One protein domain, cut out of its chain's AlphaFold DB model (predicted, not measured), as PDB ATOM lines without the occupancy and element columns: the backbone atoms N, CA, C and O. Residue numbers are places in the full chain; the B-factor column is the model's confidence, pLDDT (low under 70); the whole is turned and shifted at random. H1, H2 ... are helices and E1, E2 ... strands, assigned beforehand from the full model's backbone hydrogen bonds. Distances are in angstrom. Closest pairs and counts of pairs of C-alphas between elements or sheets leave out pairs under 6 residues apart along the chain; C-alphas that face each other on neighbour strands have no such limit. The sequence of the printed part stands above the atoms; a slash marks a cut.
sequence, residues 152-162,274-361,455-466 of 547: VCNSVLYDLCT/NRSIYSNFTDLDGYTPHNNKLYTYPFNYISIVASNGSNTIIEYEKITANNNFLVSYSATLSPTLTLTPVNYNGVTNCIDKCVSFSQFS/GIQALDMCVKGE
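AT A GLANCE: This is residues 152 to 162, 274 to 361 and 455 to 466 of the 547 residues of an uncharacterized protein of Methanobrevibacter sp (UniProt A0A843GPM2). Two strongly twisted sheets lie partly face to face as a loose-ended sandwich, their strands at 24 degrees: a branched sheet of E2, E5, E6, E7 and E8, and a sheet in the order E1, E9, E3, E4. They are offset along the longest axis, with the small helix H1 and the loop of residues 277 to 291 toward one end and the E5 and E6 hairpin reaching toward the other. The printed part has 111 residues, with E1, E2, H1, E3, E4, E5, E6, E7, E8 and E9 along the chain; both sheets are antiparallel and the class is mostly strand. The whole is compact by its radius of gyration of the C-alphas, 14.5 A, yet elongated, spanning 51 by 28 by 18 A.

IN THESE COORDINATES: In the branched sheet, E6 is residues 336 to 344, 21.9 A long, and E5 is residues 324 to 330, 19.6 A. E2 is residues 274 to 276, E7 residues 347 to 349 and E8 residues 355 to 357. In the other sheet, E1 is residues 152 to 159, beginning at C-alpha 152 (-25.072, -13.769, -20.132), and bends by 61 degrees at residue 155. E3 is residues 300 to 306, 19.7 A, and E4 residues 311 to 315, 13.4 A. E9 is residues 456 to 463, 22.3 A, ending at C-alpha 463 (-29.980, -10.269, -20.191). H1 is residues 292 to 295.

HOW THE PARTS SIT: E5, E6 and E7 form a meander, each strand the antiparallel neighbour of the one before. E5 lies on one side of E6, with N 326 and O 340 2.8 A apart; E7 and E8 lie on the other side, with N 347 and O 344 2.9 A apart and N 337 and O 357 2.8 A apart. E2 pairs with E5 through N 275 and O 325, 2.8 A. In the other sheet, the backbone pairs within hydrogen-bond range include N 154 and O 460 of the neighbours E1 and E9, 2.8 A apart, N 303 and O 459 of the neighbours E9 and E3, 2.8 A apart, and N 304 and O 312 of the hairpin E3 and E4, 2.9 A apart. Between the sheets, the closest C-alphas of E3 and E8 are those of Ala 306 and Phe 357, 6.2 A apart. H1 only grazes the sheet E1 E9 E3 E4, with residues 293 to 295; it is too short for an O i to N i+4 pair, and its one O i to N i+3 pair is within range.

THE WHOLE: The two farthest C-alphas, those of His 290 and Leu 333, are 51.6 A apart. Residues 163 to 273 and 362 to 454 are not printed; the C-alpha gaps across these cuts are 18.0 A and 12.5 A. The link from E2 to H1 is long, with 15 residues. Mean pLDDT of the printed part is 86.6; residues 161 to 162 and 323 are under 70.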
ATOM      1  N   VAL A 152     -26.244 -13.317 -19.374       85.81
ATOM      2  CA  VAL A 152     -25.072 -13.769 -20.132       85.81
ATOM      3  C   VAL A 152     -23.943 -12.750 -20.038       85.81
ATOM      4  O   VAL A 152     -24.158 -11.570 -19.774       85.81
ATOM      5  N   CYS A 153     -22.713 -13.220 -20.237       88.69
ATOM      6  CA  CYS A 153     -21.565 -12.340 -20.409       88.69
ATOM      7  C   CYS A 153     -21.537 -11.873 -21.866       88.69
ATOM      8  O   CYS A 153     -21.213 -12.665 -22.750       88.69
ATOM      9  N   ASN A 154     -21.848 -10.603 -22.100       88.44
ATOM     10  CA  ASN A 154     -21.821  -9.997 -23.427       88.44
ATOM     11  C   ASN A 154     -20.380  -9.776 -23.907       88.44
ATOM     12  O   ASN A 154     -20.027 -10.076 -25.044       88.44
ATOM     13  N   SER A 155     -19.511  -9.288 -23.015       88.38
ATOM     14  CA  SER A 155     -18.101  -9.057 -23.334       88.38
ATOM     15  C   SER A 155     -17.202  -9.037 -22.094       88.38
ATOM     16  O   SER A 155     -17.645  -8.807 -20.969       88.38
ATOM     17  N   VAL A 156     -15.903  -9.270 -22.299       87.31
ATOM     18  CA  VAL A 156     -14.875  -9.021 -21.278       87.31
ATOM     19  C   VAL A 156     -14.398  -7.585 -21.456       87.31
ATOM     20  O   VAL A 156     -13.688  -7.284 -22.414       87.31
ATOM     21  N   LEU A 157     -14.793  -6.694 -20.547       84.50
ATOM     22  CA  LEU A 157     -14.441  -5.275 -20.628       84.50
ATOM     23  C   LEU A 157     -12.999  -5.023 -20.200       84.50
ATOM     24  O   LEU A 157     -12.330  -4.129 -20.719       84.50
ATOM     25  N   TYR A 158     -12.526  -5.791 -19.219       82.19
ATOM     26  CA  TYR A 158     -11.161  -5.684 -18.737       82.19
ATOM     27  C   TYR A 158     -10.672  -6.994 -18.129       82.19
ATOM     28  O   TYR A 158     -11.406  -7.656 -17.396       82.19
ATOM     29  N   ASP A 159      -9.417  -7.339 -18.407       81.12
ATOM     30  CA  ASP A 159      -8.781  -8.557 -17.916       81.12
ATOM     31  C   ASP A 159      -7.429  -8.226 -17.262       81.12
ATOM     32  O   ASP A 159      -6.477  -7.817 -17.927       81.12
ATOM     33  N   LEU A 160      -7.372  -8.370 -15.936       76.06
ATOM     34  CA  LEU A 160      -6.156  -8.322 -15.122       76.06
ATOM     35  C   LEU A 160      -5.707  -9.730 -14.708       76.06
ATOM     36  O   LEU A 160      -4.981  -9.882 -13.723       76.06
ATOM     37  N   CYS A 161      -6.157 -10.785 -15.387       65.88
ATOM     38  CA  CYS A 161      -5.575 -12.105 -15.229       65.88
ATOM     39  C   CYS A 161      -4.149 -12.095 -15.770       65.88
ATOM     40  O   CYS A 161      -3.835 -11.607 -16.853       65.88
ATOM     41  N   THR A 162      -3.252 -12.628 -14.957       57.53
ATOM     42  CA  THR A 162      -1.818 -12.479 -15.134       57.53
ATOM     43  C   THR A 162      -1.254 -13.829 -15.520       57.53
ATOM     44  O   THR A 162      -1.306 -14.811 -14.774       57.53
ATOM     45  N   ASN A 274      -5.563   4.698 -13.235       79.88
ATOM     46  CA  ASN A 274      -6.928   4.749 -13.722       79.88
ATOM     47  C   ASN A 274      -7.040   3.935 -15.015       79.88
ATOM     48  O   ASN A 274      -6.188   4.006 -15.912       79.88
ATOM     49  N   ARG A 275      -8.108   3.154 -15.101       79.06
ATOM     50  CA  ARG A 275      -8.522   2.423 -16.293       79.06
ATOM     51  C   ARG A 275      -9.962   2.768 -16.590       79.06
ATOM     52  O   ARG A 275     -10.819   2.609 -15.730       79.06
ATOM     53  N   SER A 276     -10.216   3.248 -17.797       81.25
ATOM     54  CA  SER A 276     -11.580   3.487 -18.250       81.25
ATOM     55  C   SER A 276     -12.191   2.164 -18.701       81.25
ATOM     56  O   SER A 276     -11.639   1.493 -19.568       81.25
ATOM     57  N   ILE A 277     -13.309   1.789 -18.088       77.12
ATOM     58  CA  ILE A 277     -14.113   0.617 -18.434       77.12
ATOM     59  C   ILE A 277     -15.466   1.158 -18.882       77.12
ATOM     60  O   ILE A 277     -16.249   1.641 -18.070       77.12
ATOM     61  N   TYR A 278     -15.722   1.150 -20.185       77.81
ATOM     62  CA  TYR A 278     -16.914   1.785 -20.738       77.81
ATOM     63  C   TYR A 278     -18.166   0.948 -20.486       77.81
ATOM     64  O   TYR A 278     -18.132  -0.279 -20.534       77.81
ATOM     65  N   SER A 279     -19.274   1.636 -20.214       79.69
ATOM     66  CA  SER A 279     -20.582   1.001 -20.121       79.69
ATOM     67  C   SER A 279     -21.027   0.544 -21.494       79.69
ATOM     68  O   SER A 279     -20.930   1.314 -22.454       79.69
ATOM     69  N   ASN A 280     -21.556  -0.670 -21.573       82.31
ATOM     70  CA  ASN A 280     -22.217  -1.113 -22.778       82.31
ATOM     71  C   ASN A 280     -23.623  -0.510 -22.842       82.31
ATOM     72  O   ASN A 280     -24.497  -0.827 -22.036       82.31
ATOM     73  N   PHE A 281     -23.826   0.367 -23.820       84.81
ATOM     74  CA  PHE A 281     -25.123   0.956 -24.123       84.81
ATOM     75  C   PHE A 281     -25.473   0.843 -25.616       84.81
ATOM     76  O   PHE A 281     -26.090   1.760 -26.178       84.81
ATOM     77  N   THR A 282     -24.996  -0.220 -26.272       88.94
ATOM     78  CA  THR A 282     -25.221  -0.475 -27.703       88.94
ATOM     79  C   THR A 282     -26.210  -1.602 -27.936       88.94
ATOM     80  O   THR A 282     -27.179  -1.423 -28.671       88.94
ATOM     81  N   ASP A 283     -25.967  -2.750 -27.320       92.25
ATOM     82  CA  ASP A 283     -26.745  -3.965 -27.521       92.25
ATOM     83  C   ASP A 283     -26.653  -4.873 -26.294       92.25
ATOM     84  O   ASP A 283     -25.715  -4.784 -25.503       92.25
ATOM     85  N   LEU A 284     -27.649  -5.733 -26.137       91.50
ATOM     86  CA  LEU A 284     -27.730  -6.764 -25.118       91.50
ATOM     87  C   LEU A 284     -27.768  -8.108 -25.851       91.50
ATOM     88  O   LEU A 284     -28.814  -8.487 -26.378       91.50
ATOM     89  N   ASP A 285     -26.619  -8.789 -25.933       90.94
ATOM     90  CA  ASP A 285     -26.490 -10.086 -26.615       90.94
ATOM     91  C   ASP A 285     -26.982 -10.015 -28.079       90.94
ATOM     92  O   ASP A 285     -27.776 -10.828 -28.554       90.94
ATOM     93  N   GLY A 286     -26.554  -8.965 -28.793       91.62
ATOM     94  CA  GLY A 286     -26.899  -8.717 -30.195       91.62
ATOM     95  C   GLY A 286     -28.271  -8.080 -30.447       91.62
ATOM     96  O   GLY A 286     -28.543  -7.699 -31.589       91.62
ATOM     97  N   TYR A 287     -29.126  -7.923 -29.431       93.31
ATOM     98  CA  TYR A 287     -30.376  -7.162 -29.532       93.31
ATOM     99  C   TYR A 287     -30.145  -5.694 -29.160       93.31
ATOM    100  O   TYR A 287     -29.511  -5.417 -28.148       93.31
ATOM    101  N   THR A 288     -30.675  -4.737 -29.925       93.75
ATOM    102  CA  THR A 288     -30.589  -3.301 -29.598       93.75
ATOM    103  C   THR A 288     -31.920  -2.810 -29.021       93.75
ATOM    104  O   THR A 288     -32.862  -2.630 -29.793       93.75
ATOM    105  N   PRO A 289     -32.009  -2.557 -27.699       92.12
ATOM    106  CA  PRO A 289     -33.214  -2.023 -27.071       92.12
ATOM    107  C   PRO A 289     -33.716  -0.701 -27.654       92.12
ATOM    108  O   PRO A 289     -32.929   0.229 -27.868       92.12
ATOM    109  N   HIS A 290     -35.036  -0.586 -27.801       88.94
ATOM    110  CA  HIS A 290     -35.745   0.668 -28.049       88.94
ATOM    111  C   HIS A 290     -35.898   1.489 -26.764       88.94
ATOM    112  O   HIS A 290     -35.772   2.715 -26.797       88.94
ATOM    113  N   ASN A 291     -36.145   0.820 -25.632       91.69
ATOM    114  CA  ASN A 291     -36.364   1.446 -24.333       91.69
ATOM    115  C   ASN A 291     -35.072   1.480 -23.508       91.69
ATOM    116  O   ASN A 291     -34.486   0.443 -23.181       91.69
ATOM    117  N   ASN A 292     -34.626   2.675 -23.101       93.94
ATOM    118  CA  ASN A 292     -33.340   2.832 -22.417       93.94
ATOM    119  C   ASN A 292     -33.302   2.231 -21.001       93.94
ATOM    120  O   ASN A 292     -32.211   2.062 -20.450       93.94
ATOM    121  N   LYS A 293     -34.454   1.882 -20.414       93.25
ATOM    122  CA  LYS A 293     -34.527   1.178 -19.125       93.25
ATOM    123  C   LYS A 293     -33.863  -0.206 -19.162       93.25
ATOM    124  O   LYS A 293     -33.337  -0.650 -18.152       93.25
ATOM    125  N   LEU A 294     -33.789  -0.861 -20.321       92.38
ATOM    126  CA  LEU A 294     -33.066  -2.134 -20.464       92.38
ATOM    127  C   LEU A 294     -31.550  -2.020 -20.256       92.38
ATOM    128  O   LEU A 294     -30.886  -3.027 -20.042       92.38
ATOM    129  N   TYR A 295     -30.993  -0.811 -20.276       93.56
ATOM    130  CA  TYR A 295     -29.576  -0.592 -19.996       93.56
ATOM    131  C   TYR A 295     -29.260  -0.399 -18.503       93.56
ATOM    132  O   TYR A 295     -28.115  -0.077 -18.179       93.56
ATOM    133  N   THR A 296     -30.237  -0.560 -17.605       91.56
ATOM    134  CA  THR A 296     -30.053  -0.430 -16.150       91.56
ATOM    135  C   THR A 296     -30.051  -1.787 -15.454       91.56
ATOM    136  O   THR A 296     -30.449  -2.803 -16.031       91.56
ATOM    137  N   TYR A 297     -29.651  -1.819 -14.184       90.69
ATOM    138  CA  TYR A 297     -29.808  -3.018 -13.366       90.69
ATOM    139  C   TYR A 297     -31.306  -3.343 -13.173       90.69
ATOM    140  O   TYR A 297     -32.113  -2.420 -13.023       90.69
ATOM    141  N   PRO A 298     -31.722  -4.629 -13.178       90.94
ATOM    142  CA  PRO A 298     -30.920  -5.862 -13.256       90.94
ATOM    143  C   PRO A 298     -30.577  -6.351 -14.673       90.94
ATOM    144  O   PRO A 298     -29.931  -7.383 -14.814       90.94
ATOM    145  N   PHE A 299     -30.996  -5.645 -15.722       89.88
ATOM    146  CA  PHE A 299     -30.888  -6.118 -17.106       89.88
ATOM    147  C   PHE A 299     -29.485  -5.992 -17.695       89.88
ATOM    148  O   PHE A 299     -29.119  -6.791 -18.552       89.88
ATOM    149  N   ASN A 300     -28.714  -4.995 -17.260       91.25
ATOM    150  CA  ASN A 300     -27.390  -4.700 -17.794       91.25
ATOM    151  C   ASN A 300     -26.489  -4.109 -16.701       91.25
ATOM    152  O   ASN A 300     -26.863  -3.131 -16.048       91.25
ATOM    153  N   TYR A 301     -25.324  -4.709 -16.461       92.06
ATOM    154  CA  TYR A 301     -24.415  -4.318 -15.380       92.06
ATOM    155  C   TYR A 301     -22.998  -4.870 -15.578       92.06
ATOM    156  O   TYR A 301     -22.778  -5.828 -16.312       92.06
ATOM    157  N   ILE A 302     -22.014  -4.326 -14.852       91.12
ATOM    158  CA  ILE A 302     -20.665  -4.912 -14.815       91.12
ATOM    159  C   ILE A 302     -20.575  -5.897 -13.649       91.12
ATOM    160  O   ILE A 302     -20.860  -5.542 -12.504       91.12
ATOM    161  N   SER A 303     -20.104  -7.112 -13.913       91.44
ATOM    162  CA  SER A 303     -19.674  -8.056 -12.882       91.44
ATOM    163  C   SER A 303     -18.156  -8.063 -12.788       91.44
ATOM    164  O   SER A 303     -17.467  -8.427 -13.740       91.44
ATOM    165  N   ILE A 304     -17.619  -7.700 -11.627       90.69
ATOM    166  CA  ILE A 304     -16.192  -7.841 -11.344       90.69
ATOM    167  C   ILE A 304     -15.996  -9.152 -10.608       90.69
ATOM    168  O   ILE A 304     -16.606  -9.375  -9.565       90.69
ATOM    169  N   VAL A 305     -15.128 -10.006 -11.133       90.19
ATOM    170  CA  VAL A 305     -14.826 -11.319 -10.564       90.19
ATOM    171  C   VAL A 305     -13.327 -11.462 -10.375       90.19
ATOM    172  O   VAL A 305     -12.536 -11.114 -11.246       90.19
ATOM    173  N   ALA A 306     -12.922 -11.991  -9.233       88.69
ATOM    174  CA  ALA A 306     -11.558 -12.406  -8.986       88.69
ATOM    175  C   ALA A 306     -11.473 -13.929  -8.966       88.69
ATOM    176  O   ALA A 306     -12.357 -14.636  -8.486       88.69
ATOM    177  N   SER A 307     -10.349 -14.444  -9.450       83.81
ATOM    178  CA  SER A 307     -10.063 -15.886  -9.502       83.81
ATOM    179  C   SER A 307      -9.981 -16.585  -8.132       83.81
ATOM    180  O   SER A 307      -9.887 -17.807  -8.078       83.81
ATOM    181  N   ASN A 308     -10.044 -15.830  -7.031       81.56
ATOM    182  CA  ASN A 308     -10.155 -16.338  -5.659       81.56
ATOM    183  C   ASN A 308     -11.615 -16.538  -5.197       81.56
ATOM    184  O   ASN A 308     -11.834 -16.906  -4.045       81.56
ATOM    185  N   GLY A 309     -12.597 -16.291  -6.070       79.06
ATOM    186  CA  GLY A 309     -14.027 -16.428  -5.787       79.06
ATOM    187  C   GLY A 309     -14.720 -15.139  -5.339       79.06
ATOM    188  O   GLY A 309     -15.946 -15.120  -5.269       79.06
ATOM    189  N   SER A 310     -13.979 -14.058  -5.073       86.44
ATOM    190  CA  SER A 310     -14.574 -12.754  -4.760       86.44
ATOM    191  C   SER A 310     -15.256 -12.166  -5.993       86.44
ATOM    192  O   SER A 310     -14.689 -12.183  -7.085       86.44
ATOM    193  N   ASN A 311     -16.450 -11.602  -5.827       89.12
ATOM    194  CA  ASN A 311     -17.147 -10.894  -6.892       89.12
ATOM    195  C   ASN A 311     -17.914  -9.678  -6.361       89.12
ATOM    196  O   ASN A 311     -18.163  -9.560  -5.163       89.12
ATOM    197  N   THR A 312     -18.262  -8.759  -7.257       92.19
ATOM    198  CA  THR A 312     -19.200  -7.671  -6.972       92.19
ATOM    199  C   THR A 312     -19.878  -7.197  -8.250       92.19
ATOM    200  O   THR A 312     -19.340  -7.349  -9.349       92.19
ATOM    201  N   ILE A 313     -21.055  -6.597  -8.094       91.88
ATOM    202  CA  ILE A 313     -21.842  -6.017  -9.181       91.88
ATOM    203  C   ILE A 313     -21.724  -4.496  -9.128       91.88
ATOM    204  O   ILE A 313     -21.877  -3.889  -8.061       91.88
ATOM    205  N   ILE A 314     -21.492  -3.902 -10.297       92.06
ATOM    206  CA  ILE A 314     -21.484  -2.463 -10.536       92.06
ATOM    207  C   ILE A 314     -22.639  -2.122 -11.479       92.06
ATOM    208  O   ILE A 314     -22.624  -2.440 -12.667       92.06
ATOM    209  N   GLU A 315     -23.639  -1.454 -10.920       92.62
ATOM    210  CA  GLU A 315     -24.803  -0.922 -11.637       92.62
ATOM    211  C   GLU A 315     -24.416   0.329 -12.445       92.62
ATOM    212  O   GLU A 315     -23.820   1.259 -11.894       92.62
ATOM    213  N   TYR A 316     -24.747   0.382 -13.736       90.75
ATOM    214  CA  TYR A 316     -24.306   1.472 -14.611       90.75
ATOM    215  C   TYR A 316     -24.847   2.843 -14.197       90.75
ATOM    216  O   TYR A 316     -24.113   3.830 -14.205       90.75
ATOM    217  N   GLU A 317     -26.103   2.892 -13.769       91.25
ATOM    218  CA  GLU A 317     -26.811   4.089 -13.309       91.25
ATOM    219  C   GLU A 317     -26.180   4.766 -12.082       91.25
ATOM    220  O   GLU A 317     -26.439   5.939 -11.816       91.25
ATOM    221  N   LYS A 318     -25.344   4.049 -11.321       91.88
ATOM    222  CA  LYS A 318     -24.685   4.571 -10.115       91.88
ATOM    223  C   LYS A 318     -23.312   5.179 -10.398       91.88
ATOM    224  O   LYS A 318     -22.693   5.710  -9.473       91.88
ATOM    225  N   ILE A 319     -22.819   5.118 -11.635       89.00
ATOM    226  CA  ILE A 319     -21.567   5.768 -12.032       89.00
ATOM    227  C   ILE A 319     -21.849   7.259 -12.255       89.00
ATOM    228  O   ILE A 319     -22.597   7.633 -13.152       89.00
ATOM    229  N   THR A 320     -21.266   8.130 -11.427       81.81
ATOM    230  CA  THR A 320     -21.632   9.556 -11.393       81.81
ATOM    231  C   THR A 320     -20.786  10.437 -12.308       81.81
ATOM    232  O   THR A 320     -21.253  11.496 -12.724       81.81
ATOM    233  N   ALA A 321     -19.553  10.038 -12.632       74.50
ATOM    234  CA  ALA A 321     -18.694  10.761 -13.570       74.50
ATOM    235  C   ALA A 321     -17.481   9.925 -13.983       74.50
ATOM    236  O   ALA A 321     -16.718   9.520 -13.111       74.50
ATOM    237  N   ASN A 322     -17.233   9.810 -15.294       71.19
ATOM    238  CA  ASN A 322     -16.138   9.040 -15.900       71.19
ATOM    239  C   ASN A 322     -16.139   7.571 -15.450       71.19
ATOM    240  O   ASN A 322     -15.865   7.278 -14.292       71.19
ATOM    241  N   ASN A 323     -16.371   6.629 -16.366       69.31
ATOM    242  CA  ASN A 323     -16.379   5.201 -16.035       69.31
ATOM    243  C   ASN A 323     -14.960   4.670 -15.790       69.31
ATOM    244  O   ASN A 323     -14.398   3.930 -16.595       69.31
ATOM    245  N   ASN A 324     -14.353   5.100 -14.693       82.38
ATOM    246  CA  ASN A 324     -12.988   4.790 -14.339       82.38
ATOM    247  C   ASN A 324     -12.961   3.813 -13.172       82.38
ATOM    248  O   ASN A 324     -13.734   3.894 -12.220       82.38
ATOM    249  N   PHE A 325     -12.005   2.908 -13.249       88.00
ATOM    250  CA  PHE A 325     -11.648   1.985 -12.201       88.00
ATOM    251  C   PHE A 325     -10.195   2.229 -11.834       88.00
ATOM    252  O   PHE A 325      -9.323   2.364 -12.695       88.00
ATOM    253  N   LEU A 326      -9.943   2.295 -10.537       88.06
ATOM    254  CA  LEU A 326      -8.620   2.392  -9.970       88.06
ATOM    255  C   LEU A 326      -8.059   0.981  -9.824       88.06
ATOM    256  O   LEU A 326      -8.541   0.190  -9.008       88.06
ATOM    257  N   VAL A 327      -7.035   0.678 -10.615       86.44
ATOM    258  CA  VAL A 327      -6.212  -0.516 -10.433       86.44
ATOM    259  C   VAL A 327      -5.109  -0.161  -9.453       86.44
ATOM    260  O   VAL A 327      -4.333   0.753  -9.730       86.44
ATOM    261  N   SER A 328      -5.033  -0.873  -8.329       84.81
ATOM    262  CA  SER A 328      -3.940  -0.716  -7.359       84.81
ATOM    263  C   SER A 328      -3.196  -2.031  -7.202       84.81
ATOM    264  O   SER A 328      -3.817  -3.090  -7.108       84.81
ATOM    265  N   TYR A 329      -1.872  -1.969  -7.151       82.19
ATOM    266  CA  TYR A 329      -1.034  -3.138  -6.913       82.19
ATOM    267  C   TYR A 329       0.007  -2.843  -5.837       82.19
ATOM    268  O   TYR A 329       0.635  -1.787  -5.845       82.19
ATOM    269  N   SER A 330       0.179  -3.788  -4.918       79.19
ATOM    270  CA  SER A 330       1.171  -3.741  -3.846       79.19
ATOM    271  C   SER A 330       2.250  -4.796  -4.089       79.19
ATOM    272  O   SER A 330       1.947  -5.989  -4.138       79.19
ATOM    273  N   ALA A 331       3.505  -4.361  -4.222       76.56
ATOM    274  CA  ALA A 331       4.673  -5.210  -4.453       76.56
ATOM    275  C   ALA A 331       5.354  -5.613  -3.126       76.56
ATOM    276  O   ALA A 331       6.468  -5.191  -2.828       76.56
ATOM    277  N   THR A 332       4.667  -6.404  -2.297       77.25
ATOM    278  CA  THR A 332       5.146  -6.823  -0.961       77.25
ATOM    279  C   THR A 332       5.345  -8.339  -0.873       77.25
ATOM    280  O   THR A 332       5.078  -9.063  -1.831       77.25
ATOM    281  N   LEU A 333       5.746  -8.852   0.301       76.62
ATOM    282  CA  LEU A 333       5.757 -10.294   0.599       76.62
ATOM    283  C   LEU A 333       4.360 -10.957   0.530       76.62
ATOM    284  O   LEU A 333       4.219 -12.169   0.677       76.62
ATOM    285  N   SER A 334       3.297 -10.178   0.353       80.00
ATOM    286  CA  SER A 334       1.941 -10.670   0.108       80.00
ATOM    287  C   SER A 334       1.280  -9.777  -0.940       80.00
ATOM    288  O   SER A 334       0.450  -8.927  -0.595       80.00
ATOM    289  N   PRO A 335       1.675  -9.919  -2.221       80.94
ATOM    290  CA  PRO A 335       1.229  -9.015  -3.262       80.94
ATOM    291  C   PRO A 335      -0.288  -9.007  -3.352       80.94
ATOM    292  O   PRO A 335      -0.937 -10.046  -3.253       80.94
ATOM    293  N   THR A 336      -0.859  -7.823  -3.525       85.44
ATOM    294  CA  THR A 336      -2.308  -7.663  -3.624       85.44
ATOM    295  C   THR A 336      -2.629  -6.754  -4.793       85.44
ATOM    296  O   THR A 336      -2.138  -5.630  -4.870       85.44
ATOM    297  N   LEU A 337      -3.455  -7.263  -5.700       85.44
ATOM    298  CA  LEU A 337      -4.054  -6.536  -6.806       85.44
ATOM    299  C   LEU A 337      -5.486  -6.169  -6.418       85.44
ATOM    300  O   LEU A 337      -6.226  -7.031  -5.947       85.44
ATOM    301  N   THR A 338      -5.898  -4.926  -6.640       88.69
ATOM    302  CA  THR A 338      -7.281  -4.495  -6.429       88.69
ATOM    303  C   THR A 338      -7.835  -3.745  -7.629       88.69
ATOM    304  O   THR A 338      -7.107  -3.068  -8.358       88.69
ATOM    305  N   LEU A 339      -9.149  -3.859  -7.812       90.06
ATOM    306  CA  LEU A 339      -9.925  -3.077  -8.762       90.06
ATOM    307  C   LEU A 339     -11.031  -2.356  -7.989       90.06
ATOM    308  O   LEU A 339     -11.892  -2.998  -7.388       90.06
ATOM    309  N   THR A 340     -10.984  -1.024  -7.980       91.56
ATOM    310  CA  THR A 340     -11.916  -0.183  -7.215       91.56
ATOM    311  C   THR A 340     -12.662   0.756  -8.158       91.56
ATOM    312  O   THR A 340     -12.005   1.506  -8.879       91.56
ATOM    313  N   PRO A 341     -14.004   0.765  -8.179       92.50
ATOM    314  CA  PRO A 341     -14.749   1.731  -8.978       92.50
ATOM    315  C   PRO A 341     -14.536   3.156  -8.455       92.50
ATOM    316  O   PRO A 341     -14.566   3.406  -7.243       92.50
ATOM    317  N   VAL A 342     -14.326   4.085  -9.388       90.75
ATOM    318  CA  VAL A 342     -14.149   5.513  -9.113       90.75
ATOM    319  C   VAL A 342     -15.449   6.251  -9.430       90.75
ATOM    320  O   VAL A 342     -16.107   5.939 -10.418       90.75
ATOM    321  N   ASN A 343     -15.821   7.233  -8.603       90.88
ATOM    322  CA  ASN A 343     -17.058   8.017  -8.730       90.88
ATOM    323  C   ASN A 343     -18.305   7.129  -8.850       90.88
ATOM    324  O   ASN A 343     -19.120   7.267  -9.762       90.88
ATOM    325  N   TYR A 344     -18.440   6.193  -7.917       92.62
ATOM    326  CA  TYR A 344     -19.536   5.238  -7.884       92.62
ATOM    327  C   TYR A 344     -20.397   5.457  -6.649       92.62
ATOM    328  O   TYR A 344     -19.881   5.576  -5.536       92.62
ATOM    329  N   ASN A 345     -21.714   5.515  -6.842       91.19
ATOM    330  CA  ASN A 345     -22.699   5.753  -5.789       91.19
ATOM    331  C   ASN A 345     -22.392   7.021  -4.960       91.19
ATOM    332  O   ASN A 345     -22.506   7.033  -3.736       91.19
ATOM    333  N   GLY A 346     -21.917   8.077  -5.632       89.38
ATOM    334  CA  GLY A 346     -21.517   9.337  -4.997       89.38
ATOM    335  C   GLY A 346     -20.170   9.305  -4.261       89.38
ATOM    336  O   GLY A 346     -19.791  10.310  -3.663       89.38
ATOM    337  N   VAL A 347     -19.427   8.193  -4.311       90.38
ATOM    338  CA  VAL A 347     -18.131   8.029  -3.636       90.38
ATOM    339  C   VAL A 347     -16.992   8.033  -4.654       90.38
ATOM    340  O   VAL A 347     -17.006   7.261  -5.610       90.38
ATOM    341  N   THR A 348     -15.970   8.869  -4.432       89.81
ATOM    342  CA  THR A 348     -14.824   8.993  -5.348       89.81
ATOM    343  C   THR A 348     -14.036   7.699  -5.484       89.81
ATOM    344  O   THR A 348     -13.818   7.285  -6.603       89.81
ATOM    345  N   ASN A 349     -13.651   7.035  -4.393       90.06
ATOM    346  CA  ASN A 349     -13.030   5.706  -4.434       90.06
ATOM    347  C   ASN A 349     -13.906   4.757  -3.620       90.06
ATOM    348  O   ASN A 349     -13.860   4.767  -2.388       90.06
ATOM    349  N   CYS A 350     -14.759   3.982  -4.288       90.38
ATOM    350  CA  CYS A 350     -15.764   3.170  -3.606       90.38
ATOM    351  C   CYS A 350     -15.167   1.831  -3.142       90.38
ATOM    352  O   CYS A 350     -15.251   0.810  -3.822       90.38
ATOM    353  N   ILE A 351     -14.554   1.851  -1.954       89.88
ATOM    354  CA  ILE A 351     -13.889   0.687  -1.340       89.88
ATOM    355  C   ILE A 351     -14.881  -0.452  -1.044       89.88
ATOM    356  O   ILE A 351     -14.508  -1.616  -1.135       89.88
ATOM    357  N   ASP A 352     -16.148  -0.140  -0.761       90.44
ATOM    358  CA  ASP A 352     -17.213  -1.135  -0.541       90.44
ATOM    359  C   ASP A 352     -17.417  -2.071  -1.747       90.44
ATOM    360  O   ASP A 352     -17.722  -3.251  -1.605       90.44
ATOM    361  N   LYS A 353     -17.181  -1.551  -2.955       92.19
ATOM    362  CA  LYS A 353     -17.263  -2.294  -4.215       92.19
ATOM    363  C   LYS A 353     -15.886  -2.686  -4.754       92.19
ATOM    364  O   LYS A 353     -15.747  -2.999  -5.933       92.19
ATOM    365  N   CYS A 354     -14.855  -2.653  -3.914       91.38
ATOM    366  CA  CYS A 354     -13.513  -3.078  -4.282       91.38
ATOM    367  C   CYS A 354     -13.425  -4.605  -4.332       91.38
ATOM    368  O   CYS A 354     -13.845  -5.297  -3.404       91.38
ATOM    369  N   VAL A 355     -12.809  -5.132  -5.388       92.25
ATOM    370  CA  VAL A 355     -12.438  -6.547  -5.472       92.25
ATOM    371  C   VAL A 355     -10.924  -6.662  -5.389       92.25
ATOM    372  O   VAL A 355     -10.203  -5.899  -6.031       92.25
ATOM    373  N   SER A 356     -10.443  -7.621  -4.597       90.94
ATOM    374  CA  SER A 356      -9.016  -7.869  -4.396       90.94
ATOM    375  C   SER A 356      -8.621  -9.308  -4.724       90.94
ATOM    376  O   SER A 356      -9.374 -10.262  -4.506       90.94
ATOM    377  N   PHE A 357      -7.402  -9.455  -5.233       87.94
ATOM    378  CA  PHE A 357      -6.736 -10.715  -5.509       87.94
ATOM    379  C   PHE A 357      -5.340 -10.702  -4.873       87.94
ATOM    380  O   PHE A 357      -4.509  -9.866  -5.218       87.94
ATOM    381  N   SER A 358      -5.085 -11.629  -3.947       86.25
ATOM    382  CA  SER A 358      -3.841 -11.698  -3.158       86.25
ATOM    383  C   SER A 358      -3.199 -13.092  -3.114       86.25
ATOM    384  O   SER A 358      -2.263 -13.334  -2.359       86.25
ATOM    385  N   GLN A 359      -3.678 -14.042  -3.923       81.62
ATOM    386  CA  GLN A 359      -3.226 -15.440  -3.878       81.62
ATOM    387  C   GLN A 359      -1.965 -15.698  -4.723       81.62
ATOM    388  O   GLN A 359      -1.890 -16.706  -5.432       81.62
ATOM    389  N   PHE A 360      -0.983 -14.795  -4.662       80.25
ATOM    390  CA  PHE A 360       0.323 -14.966  -5.303       80.25
ATOM    391  C   PHE A 360       1.163 -15.967  -4.503       80.25
ATOM    392  O   PHE A 360       1.472 -15.746  -3.335       80.25
ATOM    393  N   SER A 361       1.491 -17.103  -5.120       79.06
ATOM    394  CA  SER A 361       2.217 -18.189  -4.453       79.06
ATOM    395  C   SER A 361       3.718 -17.891  -4.381       79.06
ATOM    396  O   SER A 361       4.297 -17.594  -5.426       79.06
ATOM    397  N   GLY A 455      -6.147 -13.576 -11.333       83.88
ATOM    398  CA  GLY A 455      -6.319 -12.123 -11.326       83.88
ATOM    399  C   GLY A 455      -7.775 -11.699 -11.162       83.88
ATOM    400  O   GLY A 455      -8.554 -12.405 -10.509       83.88
ATOM    401  N   ILE A 456      -8.107 -10.539 -11.736       87.31
ATOM    402  CA  ILE A 456      -9.423  -9.884 -11.673       87.31
ATOM    403  C   ILE A 456      -9.926  -9.625 -13.098       87.31
ATOM    404  O   ILE A 456      -9.173  -9.135 -13.930       87.31
ATOM    405  N   GLN A 457     -11.198  -9.896 -13.369       87.38
ATOM    406  CA  GLN A 457     -11.863  -9.592 -14.637       87.38
ATOM    407  C   GLN A 457     -13.079  -8.702 -14.388       87.38
ATOM    408  O   GLN A 457     -13.801  -8.894 -13.410       87.38
ATOM    409  N   ALA A 458     -13.306  -7.740 -15.278       89.56
ATOM    410  CA  ALA A 458     -14.546  -6.982 -15.366       89.56
ATOM    411  C   ALA A 458     -15.318  -7.459 -16.600       89.56
ATOM    412  O   ALA A 458     -14.822  -7.379 -17.725       89.56
ATOM    413  N   LEU A 459     -16.517  -7.976 -16.366       88.81
ATOM    414  CA  LEU A 459     -17.381  -8.587 -17.365       88.81
ATOM    415  C   LEU A 459     -18.610  -7.711 -17.568       88.81
ATOM    416  O   LEU A 459     -19.226  -7.287 -16.592       88.81
ATOM    417  N   ASP A 460     -18.958  -7.457 -18.820       91.50
ATOM    418  CA  ASP A 460     -20.242  -6.881 -19.197       91.50
ATOM    419  C   ASP A 460     -21.298  -7.981 -19.160       91.50
ATOM    420  O   ASP A 460     -21.208  -8.956 -19.914       91.50
ATOM    421  N   MET A 461     -22.255  -7.854 -18.251       90.38
ATOM    422  CA  MET A 461     -23.315  -8.825 -18.047       90.38
ATOM    423  C   MET A 461     -24.636  -8.210 -18.481       90.38
ATOM    424  O   MET A 461     -25.034  -7.164 -17.969       90.38
ATOM    425  N   CYS A 462     -25.346  -8.892 -19.370       90.50
ATOM    426  CA  CYS A 462     -26.659  -8.466 -19.821       90.50
ATOM    427  C   CYS A 462     -27.648  -9.628 -19.839       90.50
ATOM    428  O   CYS A 462     -27.275 -10.800 -19.839       90.50
ATOM    429  N   VAL A 463     -28.932  -9.307 -19.869       88.12
ATOM    430  CA  VAL A 463     -29.980 -10.269 -20.191       88.12
ATOM    431  C   VAL A 463     -29.794 -10.810 -21.619       88.12
ATOM    432  O   VAL A 463     -29.441 -10.063 -22.529       88.12
ATOM    433  N   LYS A 464     -30.049 -12.109 -21.820       87.12
ATOM    434  CA  LYS A 464     -30.053 -12.750 -23.149       87.12
ATOM    435  C   LYS A 464     -30.903 -11.978 -24.155       87.12
ATOM    436  O   LYS A 464     -31.992 -11.520 -23.804       87.12
ATOM    437  N   GLY A 465     -30.493 -11.972 -25.422       89.12
ATOM    438  CA  GLY A 465     -31.148 -11.182 -26.469       89.12
ATOM    439  C   GLY A 465     -32.639 -11.507 -26.636       89.12
ATOM    440  O   GLY A 465     -33.460 -10.603 -26.768       89.12
ATOM    441  N   GLU A 466     -33.022 -12.785 -26.519       85.94
ATOM    442  CA  GLU A 466     -34.430 -13.221 -26.589       85.94
ATOM    443  C   GLU A 466     -35.297 -12.633 -25.458       85.94
ATOM    444  O   GLU A 466     -36.449 -12.260 -25.672       85.94
TER     445      GLU A 466